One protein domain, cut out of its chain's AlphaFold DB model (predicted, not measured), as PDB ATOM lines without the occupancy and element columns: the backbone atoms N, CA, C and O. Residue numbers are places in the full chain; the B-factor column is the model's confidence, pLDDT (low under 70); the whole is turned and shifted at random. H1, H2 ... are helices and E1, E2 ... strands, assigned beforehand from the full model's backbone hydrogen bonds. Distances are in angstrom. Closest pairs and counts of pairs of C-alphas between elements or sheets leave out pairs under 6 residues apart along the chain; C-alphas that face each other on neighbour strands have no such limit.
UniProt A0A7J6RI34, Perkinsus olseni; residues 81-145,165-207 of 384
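Overview. This is residues 81 to 145 and 165 to 207 of the 384 residues of a protein of Perkinsus olseni (UniProt A0A7J6RI34). A small three-stranded sheet, with E2 and E3 near the middle of the domain, has helices H1 and H3 packed on it, and two arms stick out: residues 140 to 145 of H5, and residues 199 to 207, of which 203 to 207 belong to H8. The short helices H2, H4 and H6 lie off the sheet, and H7 sits between E3 and the second arm. The printed part has 108 residues with eight named helices and three named strands, in the order H1 E1 H2 H3 E2 H4 H5 H6 E3 H7 H8; the sheet runs E1 - E3 - E2, all antiparallel, and the class is mostly helix. The whole is only just compact, close to loose, with a radius of gyration of the C-alphas of 15.2 A and spans of 49 by 37 by 23 A.

Arrangement. In the sheet, E3, residues 184 to 188, is the inner strand, and E1, residues 92 to 94, and E2, residues 119 to 123, are the edge strands. E1 and E3 are antiparallel at 160 degrees, with N 93 and O 186 within hydrogen-bond range at 2.8 A. E3 and E2 are antiparallel at 151 degrees, with N 185 and O 122 at 2.7 A and N 187 and O 120 at 2.7 A. H1, residues 81 to 89, is on the sheet over E3, at a height over the sheet of 9.0 A; on the local plane its line stands at 57 degrees to that of E3, slantwise to the strands. Its closest C-alphas to E3 are those of Leu 87 and Arg 188, 5.7 A apart. H3, residues 106 to 115, is on the sheet too, and its closest C-alphas to E2 are those of Leu 113 and Cys 119, 6.0 A apart. H1 and H3 with the sheet make two layers, helices on one face of a sheet, and these two helices are near each other, with 8 pairs of C-alphas within 10 A. E1, H3 with H2, residues 97 to 100, and E2 form a split strand-helix-strand unit, two strands running the same way with E3 between them, and its crossover is right-handed. H2 and H3 are close but not clearly touching, the closest C-alphas being those of Leu 100 and Ile 106, 6.1 A apart. H7, residues 191 to 197, only grazes the sheet with its residues 193 to 197. H4, residues 125 to 130, is not on the sheet. H5, residues 134 to 145, and H6, residues 176 to 179, are close but not clearly touching, with the C-alphas of Glu 134 and Ala 177 closest at 7.5 A. H8, residues 203 to 207, is apart from H7. Every O i to N i+4 pair is within hydrogen-bond range in H1, H3, H5 and H8; H4 has 1 of 2 and H7 2 of 3, while H2 and H6 are too short for such a pair.

Along the chain. H1 begins at C-alpha 81, (25.687, -20.061, 12.271), and is 12.6 A long from first to last C-alpha. H3 measures 13.9 A, E2 13.1 A, E3 13.0 A and H7 10.4 A. H5, the longest helix by residues, measures 16.1 A and ends at C-alpha 145, (-2.889, -1.391, -20.603). H8 ends at C-alpha 207, (22.635, -9.067, -22.116).

Size, cuts and confidence. The C-alphas of Ser 89 and Ser 145 are the two farthest apart, at 49.5 A. Residues 146 to 164 are not printed, and C-alphas 145 and 165 are 19.5 A apart across this cut, in the link from H5 to H6. The links that are printed whole are tight. The mean pLDDT of the printed part is 88.4, and residues 194 to 200 are under 70.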
ATOM      1  N   GLN A  81      24.544 -19.148  12.425       95.69
ATOM      2  CA  GLN A  81      25.687 -20.061  12.271       95.69
ATOM      3  C   GLN A  81      25.265 -21.535  12.316       95.69
ATOM      4  O   GLN A  81      25.784 -22.352  11.554       95.69
ATOM      5  N   GLN A  82      24.289 -21.876  13.161       95.94
ATOM      6  CA  GLN A  82      23.756 -23.235  13.239       95.94
ATOM      7  C   GLN A  82      22.957 -23.586  11.984       95.94
ATOM      8  O   GLN A  82      23.045 -24.713  11.502       95.94
ATOM      9  N   LEU A  83      22.252 -22.615  11.392       95.88
ATOM     10  CA  LEU A  83      21.590 -22.796  10.100       95.88
ATOM     11  C   LEU A  83      22.603 -23.098   8.981       95.88
ATOM     12  O   LEU A  83      22.393 -24.017   8.188       95.88
ATOM     13  N   LEU A  84      23.738 -22.392   8.944       94.19
ATOM     14  CA  LEU A  84      24.836 -22.702   8.018       94.19
ATOM     15  C   LEU A  84      25.441 -24.088   8.273       94.19
ATOM     16  O   LEU A  84      25.695 -24.837   7.330       94.19
ATOM     17  N   GLN A  85      25.642 -24.467   9.536       95.12
ATOM     18  CA  GLN A  85      26.121 -25.802   9.891       95.12
ATOM     19  C   GLN A  85      25.129 -26.894   9.463       95.12
ATOM     20  O   GLN A  85      25.539 -27.931   8.931       95.12
ATOM     21  N   LEU A  86      23.828 -26.643   9.615       95.56
ATOM     22  CA  LEU A  86      22.776 -27.531   9.136       95.56
ATOM     23  C   LEU A  86      22.839 -27.672   7.609       95.56
ATOM     24  O   LEU A  86      22.804 -28.798   7.117       95.56
ATOM     25  N   LEU A  87      23.035 -26.578   6.866       94.88
ATOM     26  CA  LEU A  87      23.245 -26.599   5.410       94.88
ATOM     27  C   LEU A  87      24.534 -27.326   4.993       94.88
ATOM     28  O   LEU A  87      24.592 -27.948   3.932       94.88
ATOM     29  N   HIS A  88      25.578 -27.302   5.822       92.88
ATOM     30  CA  HIS A  88      26.775 -28.104   5.571       92.88
ATOM     31  C   HIS A  88      26.501 -29.603   5.697       92.88
ATOM     32  O   HIS A  88      27.046 -30.379   4.909       92.88
ATOM     33  N   SER A  89      25.654 -29.999   6.654       94.94
ATOM     34  CA  SER A  89      25.245 -31.393   6.856       94.94
ATOM     35  C   SER A  89      24.202 -31.874   5.839       94.94
ATOM     36  O   SER A  89      24.227 -33.034   5.430       94.94
ATOM     37  N   ARG A  90      23.303 -30.986   5.397       94.62
ATOM     38  CA  ARG A  90      22.219 -31.266   4.449       94.62
ATOM     39  C   ARG A  90      22.349 -30.297   3.271       94.62
ATOM     40  O   ARG A  90      22.017 -29.127   3.432       94.62
ATOM     41  N   PRO A  91      22.786 -30.757   2.083       91.06
ATOM     42  CA  PRO A  91      23.145 -29.867   0.976       91.06
ATOM     43  C   PRO A  91      21.969 -29.036   0.452       91.06
ATOM     44  O   PRO A  91      22.185 -28.000  -0.172       91.06
ATOM     45  N   THR A  92      20.740 -29.486   0.705       95.31
ATOM     46  CA  THR A  92      19.501 -28.795   0.358       95.31
ATOM     47  C   THR A  92      18.557 -28.794   1.554       95.31
ATOM     48  O   THR A  92      18.264 -29.857   2.108       95.31
ATOM     49  N   LEU A  93      18.038 -27.623   1.908       96.25
ATOM     50  CA  LEU A  93      17.063 -27.423   2.973       96.25
ATOM     51  C   LEU A  93      15.924 -26.551   2.445       96.25
ATOM     52  O   LEU A  93      16.151 -25.435   1.992       96.25
ATOM     53  N   MET A  94      14.694 -27.055   2.486       96.38
ATOM     54  CA  MET A  94      13.523 -26.252   2.144       96.38
ATOM     55  C   MET A  94      13.089 -25.448   3.367       96.38
ATOM     56  O   MET A  94      12.973 -26.004   4.455       96.38
ATOM     57  N   VAL A  95      12.824 -24.158   3.179       96.75
ATOM     58  CA  VAL A  95      12.262 -23.291   4.214       96.75
ATOM     59  C   VAL A  95      10.781 -23.620   4.370       96.75
ATOM     60  O   VAL A  95       9.932 -23.173   3.592       96.75
ATOM     61  N   ASP A  96      10.484 -24.455   5.359       95.31
ATOM     62  CA  ASP A  96       9.140 -24.849   5.753       95.31
ATOM     63  C   ASP A  96       8.674 -24.075   7.003       95.31
ATOM     64  O   ASP A  96       9.488 -23.457   7.695       95.31
ATOM     65  N   PRO A  97       7.368 -24.093   7.331       94.00
ATOM     66  CA  PRO A  97       6.866 -23.420   8.526       94.00
ATOM     67  C   PRO A  97       7.546 -23.888   9.817       94.00
ATOM     68  O   PRO A  97       7.769 -23.072  10.701       94.00
ATOM     69  N   ASN A  98       7.937 -25.167   9.926       93.56
ATOM     70  CA  ASN A  98       8.629 -25.643  11.126       93.56
ATOM     71  C   ASN A  98      10.047 -25.068  11.240       93.56
ATOM     72  O   ASN A  98      10.517 -24.859  12.355       93.56
ATOM     73  N   LEU A  99      10.724 -24.796  10.116       95.25
ATOM     74  CA  LEU A  99      12.007 -24.096  10.135       95.25
ATOM     75  C   LEU A  99      11.811 -22.667  10.633       95.25
ATOM     76  O   LEU A  99      12.502 -22.259  11.561       95.25
ATOM     77  N   LEU A 100      10.817 -21.950  10.103       93.62
ATOM     78  CA  LEU A 100      10.509 -20.586  10.546       93.62
ATOM     79  C   LEU A 100      10.075 -20.501  12.021       93.62
ATOM     80  O   LEU A 100      10.265 -19.466  12.649       93.62
ATOM     81  N   GLU A 101       9.535 -21.584  12.586       90.56
ATOM     82  CA  GLU A 101       9.204 -21.696  14.014       90.56
ATOM     83  C   GLU A 101      10.422 -21.963  14.924       90.56
ATOM     84  O   GLU A 101      10.259 -21.981  16.141       90.56
ATOM     85  N   SER A 102      11.623 -22.200  14.380       92.00
ATOM     86  CA  SER A 102      12.766 -22.670  15.185       92.00
ATOM     87  C   SER A 102      13.293 -21.605  16.150       92.00
ATOM     88  O   SER A 102      13.495 -21.898  17.325       92.00
ATOM     89  N   TYR A 103      13.483 -20.369  15.677       91.38
ATOM     90  CA  TYR A 103      13.880 -19.240  16.519       91.38
ATOM     91  C   TYR A 103      13.388 -17.901  15.937       91.38
ATOM     92  O   TYR A 103      13.212 -17.780  14.718       91.38
ATOM     93  N   PRO A 104      13.143 -16.882  16.784       90.88
ATOM     94  CA  PRO A 104      12.708 -15.567  16.321       90.88
ATOM     95  C   PRO A 104      13.814 -14.889  15.501       90.88
ATOM     96  O   PRO A 104      14.964 -14.857  15.922       90.88
ATOM     97  N   GLY A 105      13.466 -14.336  14.336       93.38
ATOM     98  CA  GLY A 105      14.423 -13.665  13.442       93.38
ATOM     99  C   GLY A 105      15.047 -14.564  12.367       93.38
ATOM    100  O   GLY A 105      15.770 -14.075  11.504       93.38
ATOM    101  N   ILE A 106      14.718 -15.862  12.324       95.56
ATOM    102  CA  ILE A 106      15.259 -16.773  11.300       95.56
ATOM    103  C   ILE A 106      14.965 -16.320   9.859       95.56
ATOM    104  O   ILE A 106      15.791 -16.512   8.971       95.56
ATOM    105  N   ASP A 107      13.819 -15.681   9.605       95.19
ATOM    106  CA  ASP A 107      13.474 -15.158   8.274       95.19
ATOM    107  C   ASP A 107      14.426 -14.024   7.835       95.19
ATOM    108  O   ASP A 107      14.817 -13.928   6.667       95.19
ATOM    109  N   GLU A 108      14.870 -13.198   8.782       94.94
ATOM    110  CA  GLU A 108      15.829 -12.109   8.562       94.94
ATOM    111  C   GLU A 108      17.246 -12.658   8.383       94.94
ATOM    112  O   GLU A 108      17.979 -12.199   7.503       94.94
ATOM    113  N   ASP A 109      17.606 -13.696   9.136       96.12
ATOM    114  CA  ASP A 109      18.874 -14.405   8.982       96.12
ATOM    115  C   ASP A 109      18.971 -15.127   7.638       96.12
ATOM    116  O   ASP A 109      19.990 -15.006   6.958       96.12
ATOM    117  N   ILE A 110      17.912 -15.820   7.201       96.44
ATOM    118  CA  ILE A 110      17.834 -16.429   5.863       96.44
ATOM    119  C   ILE A 110      18.008 -15.345   4.799       96.44
ATOM    120  O   ILE A 110      18.801 -15.496   3.870       96.44
ATOM    121  N   SER A 111      17.307 -14.223   4.953       94.88
ATOM    122  CA  SER A 111      17.408 -13.095   4.027       94.88
ATOM    123  C   SER A 111      18.809 -12.477   4.016       94.88
ATOM    124  O   SER A 111      19.269 -12.045   2.959       94.88
ATOM    125  N   SER A 112      19.495 -12.451   5.158       94.19
ATOM    126  CA  SER A 112      20.872 -11.968   5.294       94.19
ATOM    127  C   SER A 112      21.874 -12.940   4.671       94.19
ATOM    128  O   SER A 112      22.769 -12.506   3.957       94.19
ATOM    129  N   LEU A 113      21.688 -14.252   4.850       94.19
ATOM    130  CA  LEU A 113      22.498 -15.293   4.206       94.19
ATOM    131  C   LEU A 113      22.381 -15.261   2.682       94.19
ATOM    132  O   LEU A 113      23.382 -15.429   1.987       94.19
ATOM    133  N   LEU A 114      21.172 -15.029   2.167       93.06
ATOM    134  CA  LEU A 114      20.958 -14.840   0.737       93.06
ATOM    135  C   LEU A 114      21.671 -13.573   0.258       93.06
ATOM    136  O   LEU A 114      22.445 -13.652  -0.685       93.06
ATOM    137  N   ARG A 115      21.494 -12.433   0.940       89.75
ATOM    138  CA  ARG A 115      22.152 -11.161   0.585       89.75
ATOM    139  C   ARG A 115      23.681 -11.267   0.573       89.75
ATOM    140  O   ARG A 115      24.326 -10.743  -0.323       89.75
ATOM    141  N   GLU A 116      24.255 -11.940   1.563       90.12
ATOM    142  CA  GLU A 116      25.701 -12.174   1.667       90.12
ATOM    143  C   GLU A 116      26.213 -13.214   0.660       90.12
ATOM    144  O   GLU A 116      27.413 -13.475   0.612       90.12
ATOM    145  N   HIS A 117      25.320 -13.833  -0.122       89.62
ATOM    146  CA  HIS A 117      25.628 -14.971  -0.982       89.62
ATOM    147  C   HIS A 117      26.362 -16.087  -0.219       89.62
ATOM    148  O   HIS A 117      27.253 -16.743  -0.753       89.62
ATOM    149  N   ALA A 118      25.986 -16.309   1.046       90.75
ATOM    150  CA  ALA A 118      26.507 -17.389   1.881       90.75
ATOM    151  C   ALA A 118      25.798 -18.727   1.598       90.75
ATOM    152  O   ALA A 118      26.341 -19.800   1.867       90.75
ATOM    153  N   CYS A 119      24.595 -18.678   1.021       92.69
ATOM    154  CA  CYS A 119      23.875 -19.843   0.524       92.69
ATOM    155  C   CYS A 119      23.152 -19.535  -0.795       92.69
ATOM    156  O   CYS A 119      22.909 -18.380  -1.154       92.69
ATOM    157  N   ARG A 120      22.798 -20.592  -1.531       92.94
ATOM    158  CA  ARG A 120      22.024 -20.489  -2.769       92.94
ATOM    159  C   ARG A 120      20.537 -20.544  -2.450       92.94
ATOM    160  O   ARG A 120      20.075 -21.530  -1.891       92.94
ATOM    161  N   GLY A 121      19.775 -19.541  -2.863       94.50
ATOM    162  CA  GLY A 121      18.313 -19.552  -2.794       94.50
ATOM    163  C   GLY A 121      17.679 -19.900  -4.138       94.50
ATOM    164  O   GLY A 121      18.024 -19.310  -5.163       94.50
ATOM    165  N   VAL A 122      16.719 -20.827  -4.137       94.62
ATOM    166  CA  VAL A 122      15.853 -21.123  -5.291       94.62
ATOM    167  C   VAL A 122      14.409 -21.237  -4.817       94.62
ATOM    168  O   VAL A 122      14.123 -22.002  -3.904       94.62
ATOM    169  N   ARG A 123      13.463 -20.516  -5.431       93.56
ATOM    170  CA  ARG A 123      12.039 -20.680  -5.088       93.56
ATOM    171  C   ARG A 123      11.515 -22.014  -5.624       93.56
ATOM    172  O   ARG A 123      11.672 -22.305  -6.810       93.56
ATOM    173  N   HIS A 124      10.852 -22.798  -4.778       94.56
ATOM    174  CA  HIS A 124      10.193 -24.027  -5.209       94.56
ATOM    175  C   HIS A 124       9.009 -23.703  -6.148       94.56
ATOM    176  O   HIS A 124       8.198 -22.826  -5.827       94.56
ATOM    177  N   PRO A 125       8.852 -24.399  -7.290       90.69
ATOM    178  CA  PRO A 125       7.870 -24.051  -8.324       90.69
ATOM    179  C   PRO A 125       6.414 -24.062  -7.841       90.69
ATOM    180  O   PRO A 125       5.587 -23.311  -8.361       90.69
ATOM    181  N   ASP A 126       6.086 -24.882  -6.843       90.25
ATOM    182  CA  ASP A 126       4.725 -24.931  -6.297       90.25
ATOM    183  C   ASP A 126       4.379 -23.698  -5.461       90.25
ATOM    184  O   ASP A 126       3.259 -23.197  -5.553       90.25
ATOM    185  N   TYR A 127       5.353 -23.151  -4.729       87.62
ATOM    186  CA  TYR A 127       5.185 -21.908  -3.975       87.62
ATOM    187  C   TYR A 127       5.192 -20.694  -4.898       87.62
ATOM    188  O   TYR A 127       4.412 -19.765  -4.713       87.62
ATOM    189  N   VAL A 128       5.986 -20.737  -5.968       85.69
ATOM    190  CA  VAL A 128       6.009 -19.692  -7.000       85.69
ATOM    191  C   VAL A 128       4.623 -19.435  -7.599       85.69
ATOM    192  O   VAL A 128       4.281 -18.294  -7.893       85.69
ATOM    193  N   LYS A 129       3.800 -20.476  -7.771       86.56
ATOM    194  CA  LYS A 129       2.429 -20.325  -8.291       86.56
ATOM    195  C   LYS A 129       1.479 -19.665  -7.290       86.56
ATOM    196  O   LYS A 129       0.480 -19.090  -7.711       86.56
ATOM    197  N   GLN A 130       1.762 -19.790  -5.996       86.12
ATOM    198  CA  GLN A 130       0.919 -19.281  -4.914       86.12
ATOM    199  C   GLN A 130       1.265 -17.834  -4.550       86.12
ATOM    200  O   GLN A 130       0.383 -17.078  -4.145       86.12
ATOM    201  N   ILE A 131       2.526 -17.432  -4.726       87.81
ATOM    202  CA  ILE A 131       2.985 -16.076  -4.426       87.81
ATOM    203  C   ILE A 131       2.404 -15.097  -5.453       87.81
ATOM    204  O   ILE A 131       2.761 -15.094  -6.633       87.81
ATOM    205  N   LYS A 132       1.520 -14.217  -4.979       89.88
ATOM    206  CA  LYS A 132       1.013 -13.072  -5.738       89.88
ATOM    207  C   LYS A 132       1.999 -11.914  -5.604       89.88
ATOM    208  O   LYS A 132       1.898 -11.100  -4.697       89.88
ATOM    209  N   CYS A 133       3.007 -11.890  -6.470       91.00
ATOM    210  CA  CYS A 133       3.978 -10.801  -6.484       91.00
ATOM    211  C   CYS A 133       3.342  -9.531  -7.070       91.00
ATOM    212  O   CYS A 133       3.052  -9.494  -8.263       91.00
ATOM    213  N   GLU A 134       3.181  -8.494  -6.249       90.94
ATOM    214  CA  GLU A 134       2.641  -7.185  -6.656       90.94
ATOM    215  C   GLU A 134       3.397  -6.564  -7.838       90.94
ATOM    216  O   GLU A 134       2.770  -6.093  -8.776       90.94
ATOM    217  N   ARG A 135       4.739  -6.634  -7.868       87.88
ATOM    218  CA  ARG A 135       5.524  -6.135  -9.015       87.88
ATOM    219  C   ARG A 135       5.208  -6.895 -10.301       87.88
ATOM    220  O   ARG A 135       5.061  -6.289 -11.357       87.88
ATOM    221  N   ALA A 136       5.063  -8.217 -10.208       87.94
ATOM    222  CA  ALA A 136       4.686  -9.037 -11.353       87.94
ATOM    223  C   ALA A 136       3.254  -8.736 -11.823       87.94
ATOM    224  O   ALA A 136       2.980  -8.819 -13.017       87.94
ATOM    225  N   GLN A 137       2.348  -8.409 -10.895       89.12
ATOM    226  CA  GLN A 137       0.975  -8.005 -11.197       89.12
ATOM    227  C   GLN A 137       0.939  -6.626 -11.858       89.12
ATOM    228  O   GLN A 137       0.395  -6.518 -12.947       89.12
ATOM    229  N   ALA A 138       1.614  -5.627 -11.286       88.75
ATOM    230  CA  ALA A 138       1.719  -4.288 -11.857       88.75
ATOM    231  C   ALA A 138       2.350  -4.309 -13.258       88.75
ATOM    232  O   ALA A 138       1.836  -3.674 -14.172       88.75
ATOM    233  N   ALA A 139       3.411  -5.095 -13.472       87.00
ATOM    234  CA  ALA A 139       4.011  -5.266 -14.796       87.00
ATOM    235  C   ALA A 139       3.055  -5.953 -15.789       87.00
ATOM    236  O   ALA A 139       3.034  -5.610 -16.969       87.00
ATOM    237  N   ALA A 140       2.247  -6.914 -15.327       86.62
ATOM    238  CA  ALA A 140       1.233  -7.558 -16.158       86.62
ATOM    239  C   ALA A 140       0.072  -6.609 -16.498       86.62
ATOM    240  O   ALA A 140      -0.413  -6.633 -17.625       86.62
ATOM    241  N   GLU A 141      -0.346  -5.762 -15.558       88.56
ATOM    242  CA  GLU A 141      -1.370  -4.731 -15.758       88.56
ATOM    243  C   GLU A 141      -0.883  -3.632 -16.703       88.56
ATOM    244  O   GLU A 141      -1.607  -3.266 -17.621       88.56
ATOM    245  N   GLN A 142       0.363  -3.171 -16.552       86.94
ATOM    246  CA  GLN A 142       1.005  -2.237 -17.485       86.94
ATOM    247  C   GLN A 142       1.138  -2.836 -18.890       86.94
ATOM    248  O   GLN A 142       0.886  -2.160 -19.883       86.94
ATOM    249  N   ALA A 143       1.489  -4.121 -18.996       83.94
ATOM    250  CA  ALA A 143       1.529  -4.811 -20.284       83.94
ATOM    251  C   ALA A 143       0.132  -4.973 -20.909       83.94
ATOM    252  O   ALA A 143       0.008  -4.937 -22.130       83.94
ATOM    253  N   ALA A 144      -0.915  -5.140 -20.093       85.19
ATOM    254  CA  ALA A 144      -2.296  -5.211 -20.559       85.19
ATOM    255  C   ALA A 144      -2.839  -3.836 -20.985       85.19
ATOM    256  O   ALA A 144      -3.563  -3.748 -21.975       85.19
ATOM    257  N   SER A 145      -2.472  -2.760 -20.279       83.94
ATOM    258  CA  SER A 145      -2.889  -1.391 -20.603       83.94
ATOM    259  C   SER A 145      -2.134  -0.788 -21.789       83.94
ATOM    260  O   SER A 145      -2.677   0.082 -22.465       83.94
ATOM    261  N   GLN A 165       9.390 -11.844 -11.110       82.50
ATOM    262  CA  GLN A 165       9.330 -11.972  -9.661       82.50
ATOM    263  C   GLN A 165      10.420 -11.093  -9.058       82.50
ATOM    264  O   GLN A 165      11.473 -10.923  -9.671       82.50
ATOM    265  N   CYS A 166      10.175 -10.565  -7.856       88.44
ATOM    266  CA  CYS A 166      11.225  -9.903  -7.086       88.44
ATOM    267  C   CYS A 166      12.446 -10.822  -6.971       88.44
ATOM    268  O   CYS A 166      12.293 -12.022  -6.698       88.44
ATOM    269  N   ASP A 167      13.632 -10.242  -7.139       88.62
ATOM    270  CA  ASP A 167      14.885 -10.954  -6.925       88.62
ATOM    271  C   ASP A 167      14.934 -11.501  -5.486       88.62
ATOM    272  O   ASP A 167      14.507 -10.852  -4.528       88.62
ATOM    273  N   LEU A 168      15.406 -12.738  -5.344       89.69
ATOM    274  CA  LEU A 168      15.612 -13.376  -4.048       89.69
ATOM    275  C   LEU A 168      16.767 -12.731  -3.277       89.69
ATOM    276  O   LEU A 168      16.757 -12.755  -2.050       89.69
ATOM    277  N   TYR A 169      17.754 -12.176  -3.975       89.19
ATOM    278  CA  TYR A 169      18.981 -11.673  -3.357       89.19
ATOM    279  C   TYR A 169      18.872 -10.193  -2.948       89.19
ATOM    280  O   TYR A 169      19.493  -9.779  -1.969       89.19
ATOM    281  N   SER A 170      17.994  -9.419  -3.591       84.50
ATOM    282  CA  SER A 170      17.713  -8.021  -3.233       84.50
ATOM    283  C   SER A 170      16.668  -7.950  -2.116       84.50
ATOM    284  O   SER A 170      15.537  -8.386  -2.293       84.50
ATOM    285  N   ASN A 171      17.014  -7.430  -0.935       72.94
ATOM    286  CA  ASN A 171      16.072  -7.328   0.198       72.94
ATOM    287  C   ASN A 171      15.189  -6.075   0.139       72.94
ATOM    288  O   ASN A 171      14.006  -6.143   0.456       72.94
ATOM    289  N   GLU A 172      15.752  -4.949  -0.292       76.81
ATOM    290  CA  GLU A 172      15.070  -3.641  -0.313       76.81
ATOM    291  C   GLU A 172      13.970  -3.570  -1.380       76.81
ATOM    292  O   GLU A 172      13.099  -2.708  -1.361       76.81
ATOM    293  N   GLU A 173      13.974  -4.540  -2.289       82.19
ATOM    294  CA  GLU A 173      13.124  -4.567  -3.466       82.19
ATOM    295  C   GLU A 173      12.031  -5.644  -3.433       82.19
ATOM    296  O   GLU A 173      11.247  -5.794  -4.378       82.19
ATOM    297  N   ARG A 174      11.941  -6.430  -2.358       90.38
ATOM    298  CA  ARG A 174      10.897  -7.451  -2.255       90.38
ATOM    299  C   ARG A 174       9.583  -6.818  -1.819       90.38
ATOM    300  O   ARG A 174       9.508  -6.175  -0.778       90.38
ATOM    301  N   CYS A 175       8.522  -7.064  -2.586       91.06
ATOM    302  CA  CYS A 175       7.173  -6.755  -2.119       91.06
ATOM    303  C   CYS A 175       6.818  -7.614  -0.885       91.06
ATOM    304  O   CYS A 175       7.424  -8.679  -0.696       91.06
ATOM    305  N   PRO A 176       5.822  -7.219  -0.071       90.56
ATOM    306  CA  PRO A 176       5.456  -7.928   1.158       90.56
ATOM    307  C   PRO A 176       5.196  -9.429   0.955       90.56
ATOM    308  O   PRO A 176       5.642 -10.250   1.754       90.56
ATOM    309  N   ALA A 177       4.569  -9.811  -0.163       89.62
ATOM    310  CA  ALA A 177       4.317 -11.213  -0.502       89.62
ATOM    311  C   ALA A 177       5.597 -12.009  -0.829       89.62
ATOM    312  O   ALA A 177       5.703 -13.187  -0.497       89.62
ATOM    313  N   CYS A 178       6.580 -11.378  -1.479       89.81
ATOM    314  CA  CYS A 178       7.853 -12.006  -1.845       89.81
ATOM    315  C   CYS A 178       8.898 -11.966  -0.725       89.81
ATOM    316  O   CYS A 178       9.936 -12.628  -0.861       89.81
ATOM    317  N   ARG A 179       8.650 -11.175   0.328       91.44
ATOM    318  CA  ARG A 179       9.519 -11.045   1.500       91.44
ATOM    319  C   ARG A 179       9.569 -12.336   2.310       91.44
ATOM    320  O   ARG A 179      10.645 -12.686   2.772       91.44
ATOM    321  N   SER A 180       8.454 -13.066   2.388       91.94
ATOM    322  CA  SER A 180       8.423 -14.383   3.027       91.94
ATOM    323  C   SER A 180       9.358 -15.362   2.313       91.94
ATOM    324  O   SER A 180       9.258 -15.566   1.096       91.94
ATOM    325  N   ASN A 181      10.240 -16.006   3.080       94.25
ATOM    326  CA  ASN A 181      11.122 -17.052   2.566       94.25
ATOM    327  C   ASN A 181      10.458 -18.439   2.521       94.25
ATOM    328  O   ASN A 181      11.123 -19.417   2.188       94.25
ATOM    329  N   LEU A 182       9.153 -18.552   2.804       94.69
ATOM    330  CA  LEU A 182       8.425 -19.820   2.708       94.69
ATOM    331  C   LEU A 182       8.550 -20.438   1.307       94.69
ATOM    332  O   LEU A 182       8.260 -19.803   0.290       94.69
ATOM    333  N   GLY A 183       8.974 -21.701   1.259       94.44
ATOM    334  CA  GLY A 183       9.163 -22.439   0.010       94.44
ATOM    335  C   GLY A 183      10.434 -22.075  -0.763       94.44
ATOM    336  O   GLY A 183      10.598 -22.517  -1.904       94.44
ATOM    337  N   VAL A 184      11.341 -21.285  -0.184       96.38
ATOM    338  CA  VAL A 184      12.703 -21.136  -0.706       96.38
ATOM    339  C   VAL A 184      13.496 -22.392  -0.353       96.38
ATOM    340  O   VAL A 184      13.488 -22.856   0.780       96.38
ATOM    341  N   ILE A 185      14.178 -22.968  -1.333       97.06
ATOM    342  CA  ILE A 185      15.153 -24.035  -1.139       97.06
ATOM    343  C   ILE A 185      16.513 -23.371  -0.975       97.06
ATOM    344  O   ILE A 185      17.001 -22.703  -1.889       97.06
ATOM    345  N   LEU A 186      17.099 -23.562   0.199       96.75
ATOM    346  CA  LEU A 186      18.456 -23.171   0.531       96.75
ATOM    347  C   LEU A 186      19.400 -24.305   0.136       96.75
ATOM    348  O   LEU A 186      19.224 -25.454   0.539       96.75
ATOM    349  N   GLY A 187      20.389 -23.978  -0.680       95.12
ATOM    350  CA  GLY A 187      21.451 -24.867  -1.112       95.12
ATOM    351  C   GLY A 187      22.782 -24.445  -0.509       95.12
ATOM    352  O   GLY A 187      23.083 -23.252  -0.405       95.12
ATOM    353  N   ARG A 188      23.599 -25.431  -0.145       93.81
ATOM    354  CA  ARG A 188      25.004 -25.206   0.189       93.81
ATOM    355  C   ARG A 188      25.736 -24.646  -1.032       93.81
ATOM    356  O   ARG A 188      25.605 -25.200  -2.120       93.81
ATOM    357  N   LEU A 189      26.524 -23.595  -0.825       88.88
ATOM    358  CA  LEU A 189      27.493 -23.129  -1.815       88.88
ATOM    359  C   LEU A 189      28.817 -23.865  -1.633       88.88
ATOM    360  O   LEU A 189      29.283 -24.077  -0.508       88.88
ATOM    361  N   TYR A 190      29.427 -24.259  -2.742       83.44
ATOM    362  CA  TYR A 190      30.792 -24.771  -2.741       83.44
ATOM    363  C   TYR A 190      31.787 -23.602  -2.756       83.44
ATOM    364  O   TYR A 190      31.474 -22.513  -3.235       83.44
ATOM    365  N   SER A 191      32.995 -23.814  -2.229       75.00
ATOM    366  CA  SER A 191      34.061 -22.796  -2.143       75.00
ATOM    367  C   SER A 191      34.313 -22.062  -3.466       75.00
ATOM    368  O   SER A 191      34.573 -20.858  -3.492       75.00
ATOM    369  N   ASP A 192      34.174 -22.786  -4.570       71.81
ATOM    370  CA  ASP A 192      34.454 -22.292  -5.913       71.81
ATOM    371  C   ASP A 192      33.314 -21.389  -6.420       71.81
ATOM    372  O   ASP A 192      33.545 -20.421  -7.148       71.81
ATOM    373  N   GLU A 193      32.083 -21.641  -5.964       70.81
ATOM    374  CA  GLU A 193      30.896 -20.851  -6.301       70.81
ATOM    375  C   GLU A 193      30.874 -19.514  -5.559       70.81
ATOM    376  O   GLU A 193      30.499 -18.507  -6.153       70.81
ATOM    377  N   ILE A 194      31.335 -19.472  -4.303       67.38
ATOM    378  CA  ILE A 194      31.408 -18.234  -3.502       67.38
ATOM    379  C   ILE A 194      32.258 -17.183  -4.232       67.38
ATOM    380  O   ILE A 194      31.853 -16.033  -4.391       67.38
ATOM    381  N   THR A 195      33.407 -17.602  -4.766       63.91
ATOM    382  CA  THR A 195      34.311 -16.717  -5.519       63.91
ATOM    383  C   THR A 195      33.704 -16.265  -6.853       63.91
ATOM    384  O   THR A 195      33.975 -15.158  -7.322       63.91
ATOM    385  N   SER A 196      32.879 -17.114  -7.473       63.97
ATOM    386  CA  SER A 196      32.205 -16.809  -8.737       63.97
ATOM    387  C   SER A 196      30.988 -15.902  -8.559       63.97
ATOM    388  O   SER A 196      30.745 -15.064  -9.420       63.97
ATOM    389  N   MET A 197      30.220 -16.055  -7.477       63.78
ATOM    390  CA  MET A 197      29.047 -15.221  -7.193       63.78
ATOM    391  C   MET A 197      29.435 -13.821  -6.715       63.78
ATOM    392  O   MET A 197      28.744 -12.862  -7.038       63.78
ATOM    393  N   ALA A 198      30.567 -13.688  -6.015       58.97
ATOM    394  CA  ALA A 198      31.089 -12.397  -5.567       58.97
ATOM    395  C   ALA A 198      31.442 -11.443  -6.723       58.97
ATOM    396  O   ALA A 198      31.511 -10.231  -6.535       58.97
ATOM    397  N   LYS A 199      31.652 -11.971  -7.934       67.56
ATOM    398  CA  LYS A 199      31.798 -11.162  -9.143       67.56
ATOM    399  C   LYS A 199      30.418 -10.988  -9.754       67.56
ATOM    400  O   LYS A 199      29.994 -11.803 -10.574       67.56
ATOM    401  N   ALA A 200      29.706  -9.942  -9.339       66.38
ATOM    402  CA  ALA A 200      28.518  -9.505 -10.053       66.38
ATOM    403  C   ALA A 200      28.919  -9.258 -11.516       66.38
ATOM    404  O   ALA A 200      29.619  -8.302 -11.823       66.38
ATOM    405  N   LEU A 201      28.561 -10.186 -12.407       74.62
ATOM    406  CA  LEU A 201      28.693  -9.970 -13.842       74.62
ATOM    407  C   LEU A 201      27.784  -8.801 -14.206       74.62
ATOM    408  O   LEU A 201      26.582  -8.862 -13.906       74.62
ATOM    409  N   ASP A 202      28.364  -7.786 -14.844       82.56
ATOM    410  CA  ASP A 202      27.646  -6.605 -15.309       82.56
ATOM    411  C   ASP A 202      26.419  -7.017 -16.132       82.56
ATOM    412  O   ASP A 202      26.441  -8.017 -16.868       82.56
ATOM    413  N   SER A 203      25.328  -6.259 -15.989       79.62
ATOM    414  CA  SER A 203      24.087  -6.460 -16.750       79.62
ATOM    415  C   SER A 203      24.362  -6.578 -18.244       79.62
ATOM    416  O   SER A 203      23.814  -7.461 -18.898       79.62
ATOM    417  N   ASP A 204      25.290  -5.765 -18.735       81.19
ATOM    418  CA  ASP A 204      25.636  -5.644 -20.144       81.19
ATOM    419  C   ASP A 204      26.301  -6.924 -20.657       81.19
ATOM    420  O   ASP A 204      26.008  -7.385 -21.755       81.19
ATOM    421  N   ILE A 205      27.133  -7.581 -19.838       85.06
ATOM    422  CA  ILE A 205      27.743  -8.870 -20.194       85.06
ATOM    423  C   ILE A 205      26.669  -9.955 -20.279       85.06
ATOM    424  O   ILE A 205      26.699 -10.781 -21.193       85.06
ATOM    425  N   LYS A 206      25.706  -9.960 -19.350       83.38
ATOM    426  CA  LYS A 206      24.586 -10.911 -19.391       83.38
ATOM    427  C   LYS A 206      23.738 -10.681 -20.634       83.38
ATOM    428  O   LYS A 206      23.405 -11.643 -21.319       83.38
ATOM    429  N   GLU A 207      23.411  -9.430 -20.936       85.81
ATOM    430  CA  GLU A 207      22.635  -9.067 -22.116       85.81
ATOM    431  C   GLU A 207      23.366  -9.448 -23.408       85.81
ATOM    432  O   GLU A 207      22.792 -10.149 -24.239       85.81
TER     433      GLU A 207